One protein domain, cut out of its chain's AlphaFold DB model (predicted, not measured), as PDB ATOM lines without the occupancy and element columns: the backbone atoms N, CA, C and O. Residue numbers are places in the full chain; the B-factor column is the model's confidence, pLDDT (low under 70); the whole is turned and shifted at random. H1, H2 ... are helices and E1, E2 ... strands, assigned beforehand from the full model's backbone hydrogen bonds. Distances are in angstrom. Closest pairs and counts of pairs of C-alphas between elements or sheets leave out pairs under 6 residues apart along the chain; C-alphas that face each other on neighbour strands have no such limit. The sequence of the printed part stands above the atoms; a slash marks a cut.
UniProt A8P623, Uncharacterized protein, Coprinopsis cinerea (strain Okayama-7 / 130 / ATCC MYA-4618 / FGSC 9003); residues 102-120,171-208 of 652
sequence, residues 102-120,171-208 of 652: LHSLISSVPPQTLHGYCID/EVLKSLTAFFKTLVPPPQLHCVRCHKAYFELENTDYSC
ATOM      1  N   LEU A 102      71.871  82.320 108.969       82.38
ATOM      2  CA  LEU A 102      72.232  82.028 110.358       82.38
ATOM      3  C   LEU A 102      72.942  80.669 110.493       82.38
ATOM      4  O   LEU A 102      73.960  80.587 111.173       82.38
ATOM      5  N   HIS A 103      72.466  79.616 109.817       83.88
ATOM      6  CA  HIS A 103      73.142  78.315 109.809       83.88
ATOM      7  C   HIS A 103      74.542  78.398 109.183       83.88
ATOM      8  O   HIS A 103      75.489  77.849 109.738       83.88
ATOM      9  N   SER A 104      74.691  79.096 108.052       85.25
ATOM     10  CA  SER A 104      75.991  79.317 107.404       85.25
ATOM     11  C   SER A 104      76.967  80.027 108.349       85.25
ATOM     12  O   SER A 104      78.087  79.559 108.556       85.25
ATOM     13  N   LEU A 105      76.505  81.092 109.011       84.31
ATOM     14  CA  LEU A 105      77.282  81.864 109.979       84.31
ATOM     15  C   LEU A 105      77.692  81.016 111.195       84.31
ATOM     16  O   LEU A 105      78.875  80.970 111.523       84.31
ATOM     17  N   ILE A 106      76.761  80.262 111.792       85.19
ATOM     18  CA  ILE A 106      77.046  79.312 112.883       85.19
ATOM     19  C   ILE A 106      78.074  78.262 112.438       85.19
ATOM     20  O   ILE A 106      79.033  78.011 113.161       85.19
ATOM     21  N   SER A 107      77.931  77.698 111.234       85.38
ATOM     22  CA  SER A 107      78.861  76.691 110.700       85.38
ATOM     23  C   SER A 107      80.256  77.230 110.358       85.38
ATOM     24  O   SER A 107      81.182  76.442 110.175       85.38
ATOM     25  N   SER A 108      80.425  78.556 110.287       83.81
ATOM     26  CA  SER A 108      81.732  79.202 110.099       83.81
ATOM     27  C   SER A 108      82.517  79.384 111.406       83.81
ATOM     28  O   SER A 108      83.737  79.555 111.368       83.81
ATOM     29  N   VAL A 109      81.846  79.308 112.562       83.69
ATOM     30  CA  VAL A 109      82.491  79.333 113.880       83.69
ATOM     31  C   VAL A 109      83.054  77.935 114.175       83.69
ATOM     32  O   VAL A 109      82.301  76.961 114.113       83.69
ATOM     33  N   PRO A 110      84.348  77.784 114.527       83.94
ATOM     34  CA  PRO A 110      84.897  76.480 114.883       83.94
ATOM     35  C   PRO A 110      84.120  75.854 116.055       83.94
ATOM     36  O   PRO A 110      83.817  76.556 117.025       83.94
ATOM     37  N   PRO A 111      83.826  74.540 116.031       80.81
ATOM     38  CA  PRO A 111      82.954  73.916 117.027       80.81
ATOM     39  C   PRO A 111      83.521  73.997 118.449       80.81
ATOM     40  O   PRO A 111      82.754  74.052 119.401       80.81
ATOM     41  N   GLN A 112      84.849  74.071 118.606       80.06
ATOM     42  CA  GLN A 112      85.499  74.316 119.897       80.06
ATOM     43  C   GLN A 112      85.241  75.735 120.423       80.06
ATOM     44  O   GLN A 112      84.942  75.894 121.602       80.06
ATOM     45  N   THR A 113      85.300  76.753 119.558       78.50
ATOM     46  CA  THR A 113      85.000  78.149 119.911       78.50
ATOM     47  C   THR A 113      83.534  78.307 120.303       78.50
ATOM     48  O   THR A 113      83.235  78.931 121.316       78.50
ATOM     49  N   LEU A 114      82.622  77.689 119.542       85.44
ATOM     50  CA  LEU A 114      81.194  77.676 119.861       85.44
ATOM     51  C   LEU A 114      80.924  76.924 121.174       85.44
ATOM     52  O   LEU A 114      80.181  77.421 122.009       85.44
ATOM     53  N   HIS A 115      81.553  75.766 121.390       77.94
ATOM     54  CA  HIS A 115      81.397  74.977 122.615       77.94
ATOM     55  C   HIS A 115      81.941  75.694 123.860       77.94
ATOM     56  O   HIS A 115      81.264  75.700 124.884       77.94
ATOM     57  N   GLY A 116      83.120  76.321 123.774       77.06
ATOM     58  CA  GLY A 116      83.679  77.142 124.855       77.06
ATOM     59  C   GLY A 116      82.755  78.306 125.204       77.06
ATOM     60  O   GLY A 116      82.284  78.390 126.330       77.06
ATOM     61  N   TYR A 117      82.365  79.098 124.200       74.50
ATOM     62  CA  TYR A 117      81.423  80.203 124.384       74.50
ATOM     63  C   TYR A 117      80.065  79.752 124.951       74.50
ATOM     64  O   TYR A 117      79.469  80.433 125.785       74.50
ATOM     65  N   CYS A 118      79.571  78.583 124.534       76.81
ATOM     66  CA  CYS A 118      78.382  77.983 125.126       76.81
ATOM     67  C   CYS A 118      78.594  77.594 126.591       76.81
ATOM     68  O   CYS A 118      77.671  77.795 127.364       76.81
ATOM     69  N   ILE A 119      79.751  77.079 127.011       75.06
ATOM     70  CA  ILE A 119      80.017  76.823 128.437       75.06
ATOM     71  C   ILE A 119      80.060  78.141 129.222       75.06
ATOM     72  O   ILE A 119      79.391  78.244 130.248       75.06
ATOM     73  N   ASP A 120      80.756  79.155 128.705       72.00
ATOM     74  CA  ASP A 120      80.937  80.446 129.378       72.00
ATOM     75  C   ASP A 120      79.612  81.216 129.574       72.00
ATOM     76  O   ASP A 120      79.471  81.969 130.536       72.00
ATOM     77  N   GLU A 171      62.391  87.676 116.105       86.75
ATOM     78  CA  GLU A 171      63.206  88.521 116.995       86.75
ATOM     79  C   GLU A 171      64.404  87.757 117.585       86.75
ATOM     80  O   GLU A 171      65.502  88.303 117.649       86.75
ATOM     81  N   VAL A 172      64.228  86.481 117.956       87.06
ATOM     82  CA  VAL A 172      65.324  85.619 118.440       87.06
ATOM     83  C   VAL A 172      66.289  85.260 117.306       87.06
ATOM     84  O   VAL A 172      67.497  85.281 117.507       87.06
ATOM     85  N   LEU A 173      65.794  84.999 116.091       86.62
ATOM     86  CA  LEU A 173      66.665  84.803 114.920       86.62
ATOM     87  C   LEU A 173      67.475  86.070 114.601       86.62
ATOM     88  O   LEU A 173      68.670  85.981 114.314       86.62
ATOM     89  N   LYS A 174      66.857  87.251 114.708       87.56
ATOM     90  CA  LYS A 174      67.521  88.541 114.503       87.56
ATOM     91  C   LYS A 174      68.569  88.827 115.582       87.56
ATOM     92  O   LYS A 174      69.671  89.245 115.233       87.56
ATOM     93  N   SER A 175      68.267  88.587 116.861       88.38
ATOM     94  CA  SER A 175      69.229  88.807 117.951       88.38
ATOM     95  C   SER A 175      70.392  87.816 117.902       88.38
ATOM     96  O   SER A 175      71.533  88.244 118.046       88.38
ATOM     97  N   LEU A 176      70.139  86.536 117.596       86.88
ATOM     98  CA  LEU A 176      71.192  85.546 117.353       86.88
ATOM     99  C   LEU A 176      72.067  85.937 116.159       86.88
ATOM    100  O   LEU A 176      73.285  85.918 116.278       86.88
ATOM    101  N   THR A 177      71.482  86.344 115.027       88.12
ATOM    102  CA  THR A 177      72.276  86.751 113.853       88.12
ATOM    103  C   THR A 177      73.114  87.997 114.146       88.12
ATOM    104  O   THR A 177      74.295  88.023 113.814       88.12
ATOM    105  N   ALA A 178      72.541  89.014 114.799       88.25
ATOM    106  CA  ALA A 178      73.284  90.205 115.214       88.25
ATOM    107  C   ALA A 178      74.428  89.846 116.176       88.25
ATOM    108  O   ALA A 178      75.549  90.316 115.999       88.25
ATOM    109  N   PHE A 179      74.172  88.954 117.137       89.75
ATOM    110  CA  PHE A 179      75.187  88.443 118.046       89.75
ATOM    111  C   PHE A 179      76.318  87.707 117.299       89.75
ATOM    112  O   PHE A 179      77.480  88.089 117.428       89.75
ATOM    113  N   PHE A 180      76.007  86.726 116.447       86.81
ATOM    114  CA  PHE A 180      77.027  86.014 115.668       86.81
ATOM    115  C   PHE A 180      77.774  86.935 114.681       86.81
ATOM    116  O   PHE A 180      78.952  86.700 114.432       86.81
ATOM    117  N   LYS A 181      77.159  88.023 114.181       87.69
ATOM    118  CA  LYS A 181      77.864  89.080 113.422       87.69
ATOM    119  C   LYS A 181      78.879  89.864 114.270       87.69
ATOM    120  O   LYS A 181      79.835  90.386 113.706       87.69
ATOM    121  N   THR A 182      78.696  89.965 115.591       86.75
ATOM    122  CA  THR A 182      79.667  90.627 116.493       86.75
ATOM    123  C   THR A 182      80.836  89.736 116.916       86.75
ATOM    124  O   THR A 182      81.833  90.252 117.419       86.75
ATOM    125  N   LEU A 183      80.764  88.419 116.687       86.88
ATOM    126  CA  LEU A 183      81.885  87.516 116.936       86.88
ATOM    127  C   LEU A 183      82.949  87.661 115.842       86.88
ATOM    128  O   LEU A 183      82.874  87.039 114.783       86.88
ATOM    129  N   VAL A 184      83.979  88.458 116.125       85.19
ATOM    130  CA  VAL A 184      85.211  88.465 115.326       85.19
ATOM    131  C   VAL A 184      85.870  87.083 115.462       85.19
ATOM    132  O   VAL A 184      86.165  86.672 116.588       85.19
ATOM    133  N   PRO A 185      86.105  86.337 114.364       81.88
ATOM    134  CA  PRO A 185      86.754  85.034 114.449       81.88
ATOM    135  C   PRO A 185      88.193  85.193 114.977       81.88
ATOM    136  O   PRO A 185      88.875  86.139 114.566       81.88
ATOM    137  N   PRO A 186      88.686  84.286 115.847       85.38
ATOM    138  CA  PRO A 186      90.051  84.360 116.363       85.38
ATOM    139  C   PRO A 186      91.090  84.410 115.231       85.38
ATOM    140  O   PRO A 186      90.870  83.796 114.180       85.38
ATOM    141  N   PRO A 187      92.226  85.106 115.422       87.50
ATOM    142  CA  PRO A 187      93.243  85.225 114.388       87.50
ATOM    143  C   PRO A 187      93.737  83.839 113.953       87.50
ATOM    144  O   PRO A 187      94.138  83.010 114.773       87.50
ATOM    145  N   GLN A 188      93.713  83.592 112.643       91.88
ATOM    146  CA  GLN A 188      94.314  82.392 112.067       91.88
ATOM    147  C   GLN A 188      95.834  82.542 112.078       91.88
ATOM    148  O   GLN A 188      96.419  83.280 111.282       91.88
ATOM    149  N   LEU A 189      96.461  81.816 112.995       91.50
ATOM    150  CA  LEU A 189      97.893  81.572 112.998       91.50
ATOM    151  C   LEU A 189      98.203  80.450 111.995       91.50
ATOM    152  O   LEU A 189      97.309  79.796 111.455       91.50
ATOM    153  N   HIS A 190      99.481  80.221 111.708       92.19
ATOM    154  CA  HIS A 190      99.906  79.062 110.928       92.19
ATOM    155  C   HIS A 190     101.270  78.574 111.399       92.19
ATOM    156  O   HIS A 190     102.103  79.361 111.848       92.19
ATOM    157  N   CYS A 191     101.519  77.273 111.267       87.12
ATOM    158  CA  CYS A 191     102.822  76.721 111.607       87.12
ATOM    159  C   CYS A 191     103.862  77.216 110.597       87.12
ATOM    160  O   CYS A 191     103.727  76.947 109.405       87.12
ATOM    161  N   VAL A 192     104.937  77.852 111.064       87.38
ATOM    162  CA  VAL A 192     106.029  78.349 110.203       87.38
ATOM    163  C   VAL A 192     106.704  77.224 109.395       87.38
ATOM    164  O   VAL A 192     107.296  77.492 108.358       87.38
ATOM    165  N   ARG A 193     106.596  75.958 109.832       85.00
ATOM    166  CA  ARG A 193     107.248  74.802 109.184       85.00
ATOM    167  C   ARG A 193     106.350  74.013 108.231       85.00
ATOM    168  O   ARG A 193     106.833  73.544 107.209       85.00
ATOM    169  N   CYS A 194     105.069  73.814 108.558       89.19
ATOM    170  CA  CYS A 194     104.141  73.049 107.708       89.19
ATOM    171  C   CYS A 194     103.082  73.914 107.000       89.19
ATOM    172  O   CYS A 194     102.264  73.384 106.254       89.19
ATOM    173  N   HIS A 195     103.065  75.226 107.261       88.88
ATOM    174  CA  HIS A 195     102.101  76.227 106.780       88.88
ATOM    175  C   HIS A 195     100.614  75.903 106.997       88.88
ATOM    176  O   HIS A 195      99.743  76.638 106.528       88.88
ATOM    177  N   LYS A 196     100.291  74.854 107.764       88.31
ATOM    178  CA  LYS A 196      98.919  74.565 108.172       88.31
ATOM    179  C   LYS A 196      98.421  75.689 109.080       88.31
ATOM    180  O   LYS A 196      99.040  75.968 110.110       88.31
ATOM    181  N   ALA A 197      97.305  76.302 108.692       87.81
ATOM    182  CA  ALA A 197      96.590  77.253 109.528       87.81
ATOM    183  C   ALA A 197      95.975  76.552 110.750       87.81
ATOM    184  O   ALA A 197      95.509  75.413 110.651       87.81
ATOM    185  N   TYR A 198      95.977  77.250 111.879       89.94
ATOM    186  CA  TYR A 198      95.324  76.853 113.121       89.94
ATOM    187  C   TYR A 198      94.836  78.102 113.862       89.94
ATOM    188  O   TYR A 198      95.424  79.180 113.747       89.94
ATOM    189  N   PHE A 199      93.751  77.982 114.616       90.06
ATOM    190  CA  PHE A 199      93.284  79.071 115.471       90.06
ATOM    191  C   PHE A 199      94.136  79.161 116.742       90.06
ATOM    192  O   PHE A 199      94.747  78.185 117.167       90.06
ATOM    193  N   GLU A 200      94.157  80.321 117.394       85.38
ATOM    194  CA  GLU A 200      94.911  80.513 118.644       85.38
ATOM    195  C   GLU A 200      94.487  79.538 119.766       85.38
ATOM    196  O   GLU A 200      95.328  79.059 120.520       85.38
ATOM    197  N   LEU A 201      93.212  79.129 119.790       83.94
ATOM    198  CA  LEU A 201      92.683  78.072 120.668       83.94
ATOM    199  C   LEU A 201      93.289  76.680 120.392       83.94
ATOM    200  O   LEU A 201      93.391  75.853 121.293       83.94
ATOM    201  N   GLU A 202      93.713  76.419 119.154       84.06
ATOM    202  CA  GLU A 202      94.385  75.179 118.750       84.06
ATOM    203  C   GLU A 202      95.910  75.247 118.973       84.06
ATOM    204  O   GLU A 202      96.584  74.216 118.880       84.06
ATOM    205  N   ASN A 203      96.460  76.430 119.303       84.25
ATOM    206  CA  ASN A 203      97.891  76.718 119.498       84.25
ATOM    207  C   ASN A 203      98.450  76.173 120.832       84.25
ATOM    208  O   ASN A 203      99.126  76.863 121.601       84.25
ATOM    209  N   THR A 204      98.140  74.908 121.103       82.56
ATOM    210  CA  THR A 204      98.839  74.051 122.065       82.56
ATOM    211  C   THR A 204     100.254  73.738 121.571       82.56
ATOM    212  O   THR A 204     100.556  73.887 120.383       82.56
ATOM    213  N   ASP A 205     101.111  73.219 122.449       79.44
ATOM    214  CA  ASP A 205     102.495  72.850 122.105       79.44
ATOM    215  C   ASP A 205     102.571  71.690 121.080       79.44
ATOM    216  O   ASP A 205     103.611  71.445 120.472       79.44
ATOM    217  N   TYR A 206     101.435  71.027 120.818       75.44
ATOM    218  CA  TYR A 206     101.242  69.976 119.809       75.44
ATOM    219  C   TYR A 206     100.352  70.418 118.625       75.44
ATOM    220  O   TYR A 206      99.848  69.577 117.872       75.44
ATOM    221  N   SER A 207     100.135  71.728 118.444       74.38
ATOM    222  CA  SER A 207      99.319  72.311 117.360       74.38
ATOM    223  C   SER A 207      99.748  71.824 115.973       74.38
ATOM    224  O   SER A 207      98.916  71.465 115.129       74.38
ATOM    225  N   CYS A 208     101.060  71.703 115.752       76.19
ATOM    226  CA  CYS A 208     101.587  71.019 114.585       76.19
ATOM    227  C   CYS A 208     101.517  69.491 114.746       76.19
ATOM    228  O   CYS A 208     102.473  68.835 115.147       76.19
TER     229      CYS A 208
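This is residues 102 to 120 and 171 to 208 of the 652 residues of an uncharacterized protein of Coprinopsis cinerea (strain Okayama-7 / 130 / ATCC MYA-4618 / FGSC 9003) (UniProt A8P623). Two groups of parts stand at the two ends of a long, loose model: helices H1 and H3 side by side at one end, and a small two-stranded hairpin of E1 and E2 at the other. Residues 183 to 187 run between H3 and the hairpin, while H2 turns away from H1, and residues 200 to 208 fold back beside the hairpin. The printed part has 57 residues, in the order H1, H2, H3, E1, E2; the class is mostly helix, and the sheet, order E1 - E2, is antiparallel. It is loose, with a radius of gyration of the C-alphas of 13.8 A, and spans 47 by 21 by 15 A.

Find C-alpha 102 at (72.232, 82.028, 110.358); from there H1 runs to residue 108, 9.9 A. H2, residues 111 to 120, measures 14.1 A. Past the cut, H3 begins at C-alpha 171, (63.206, 88.521, 116.995), and reaches residue 182, 16.6 A. E1 holds residues 188 to 190, 6.6 A, and E2 residues 197 to 199, 7.0 A, ending at C-alpha 199, (93.284, 79.071, 115.471).

H1 and H3 touch, their closest C-alphas being those of Leu 102 and Thr 177, 5.9 A apart. They run the same way at a shallow tilt of 27 degrees. H1 and H2 are only just apart, at 8.3 A. In the hairpin of E1 and E2, look for N 189 and O 198, 2.9 A apart, within hydrogen-bond range. In H1, H2 and H3 every O i to N i+4 pair is within hydrogen-bond range.

The two farthest C-alphas, Glu 171 and Arg 193, are 46.8 A apart. Residues 121 to 170 are not printed, and C-alphas 120 and 171 are 23.1 A apart across that cut. Of the links printed whole, none is long. No printed residue has pLDDT under 70.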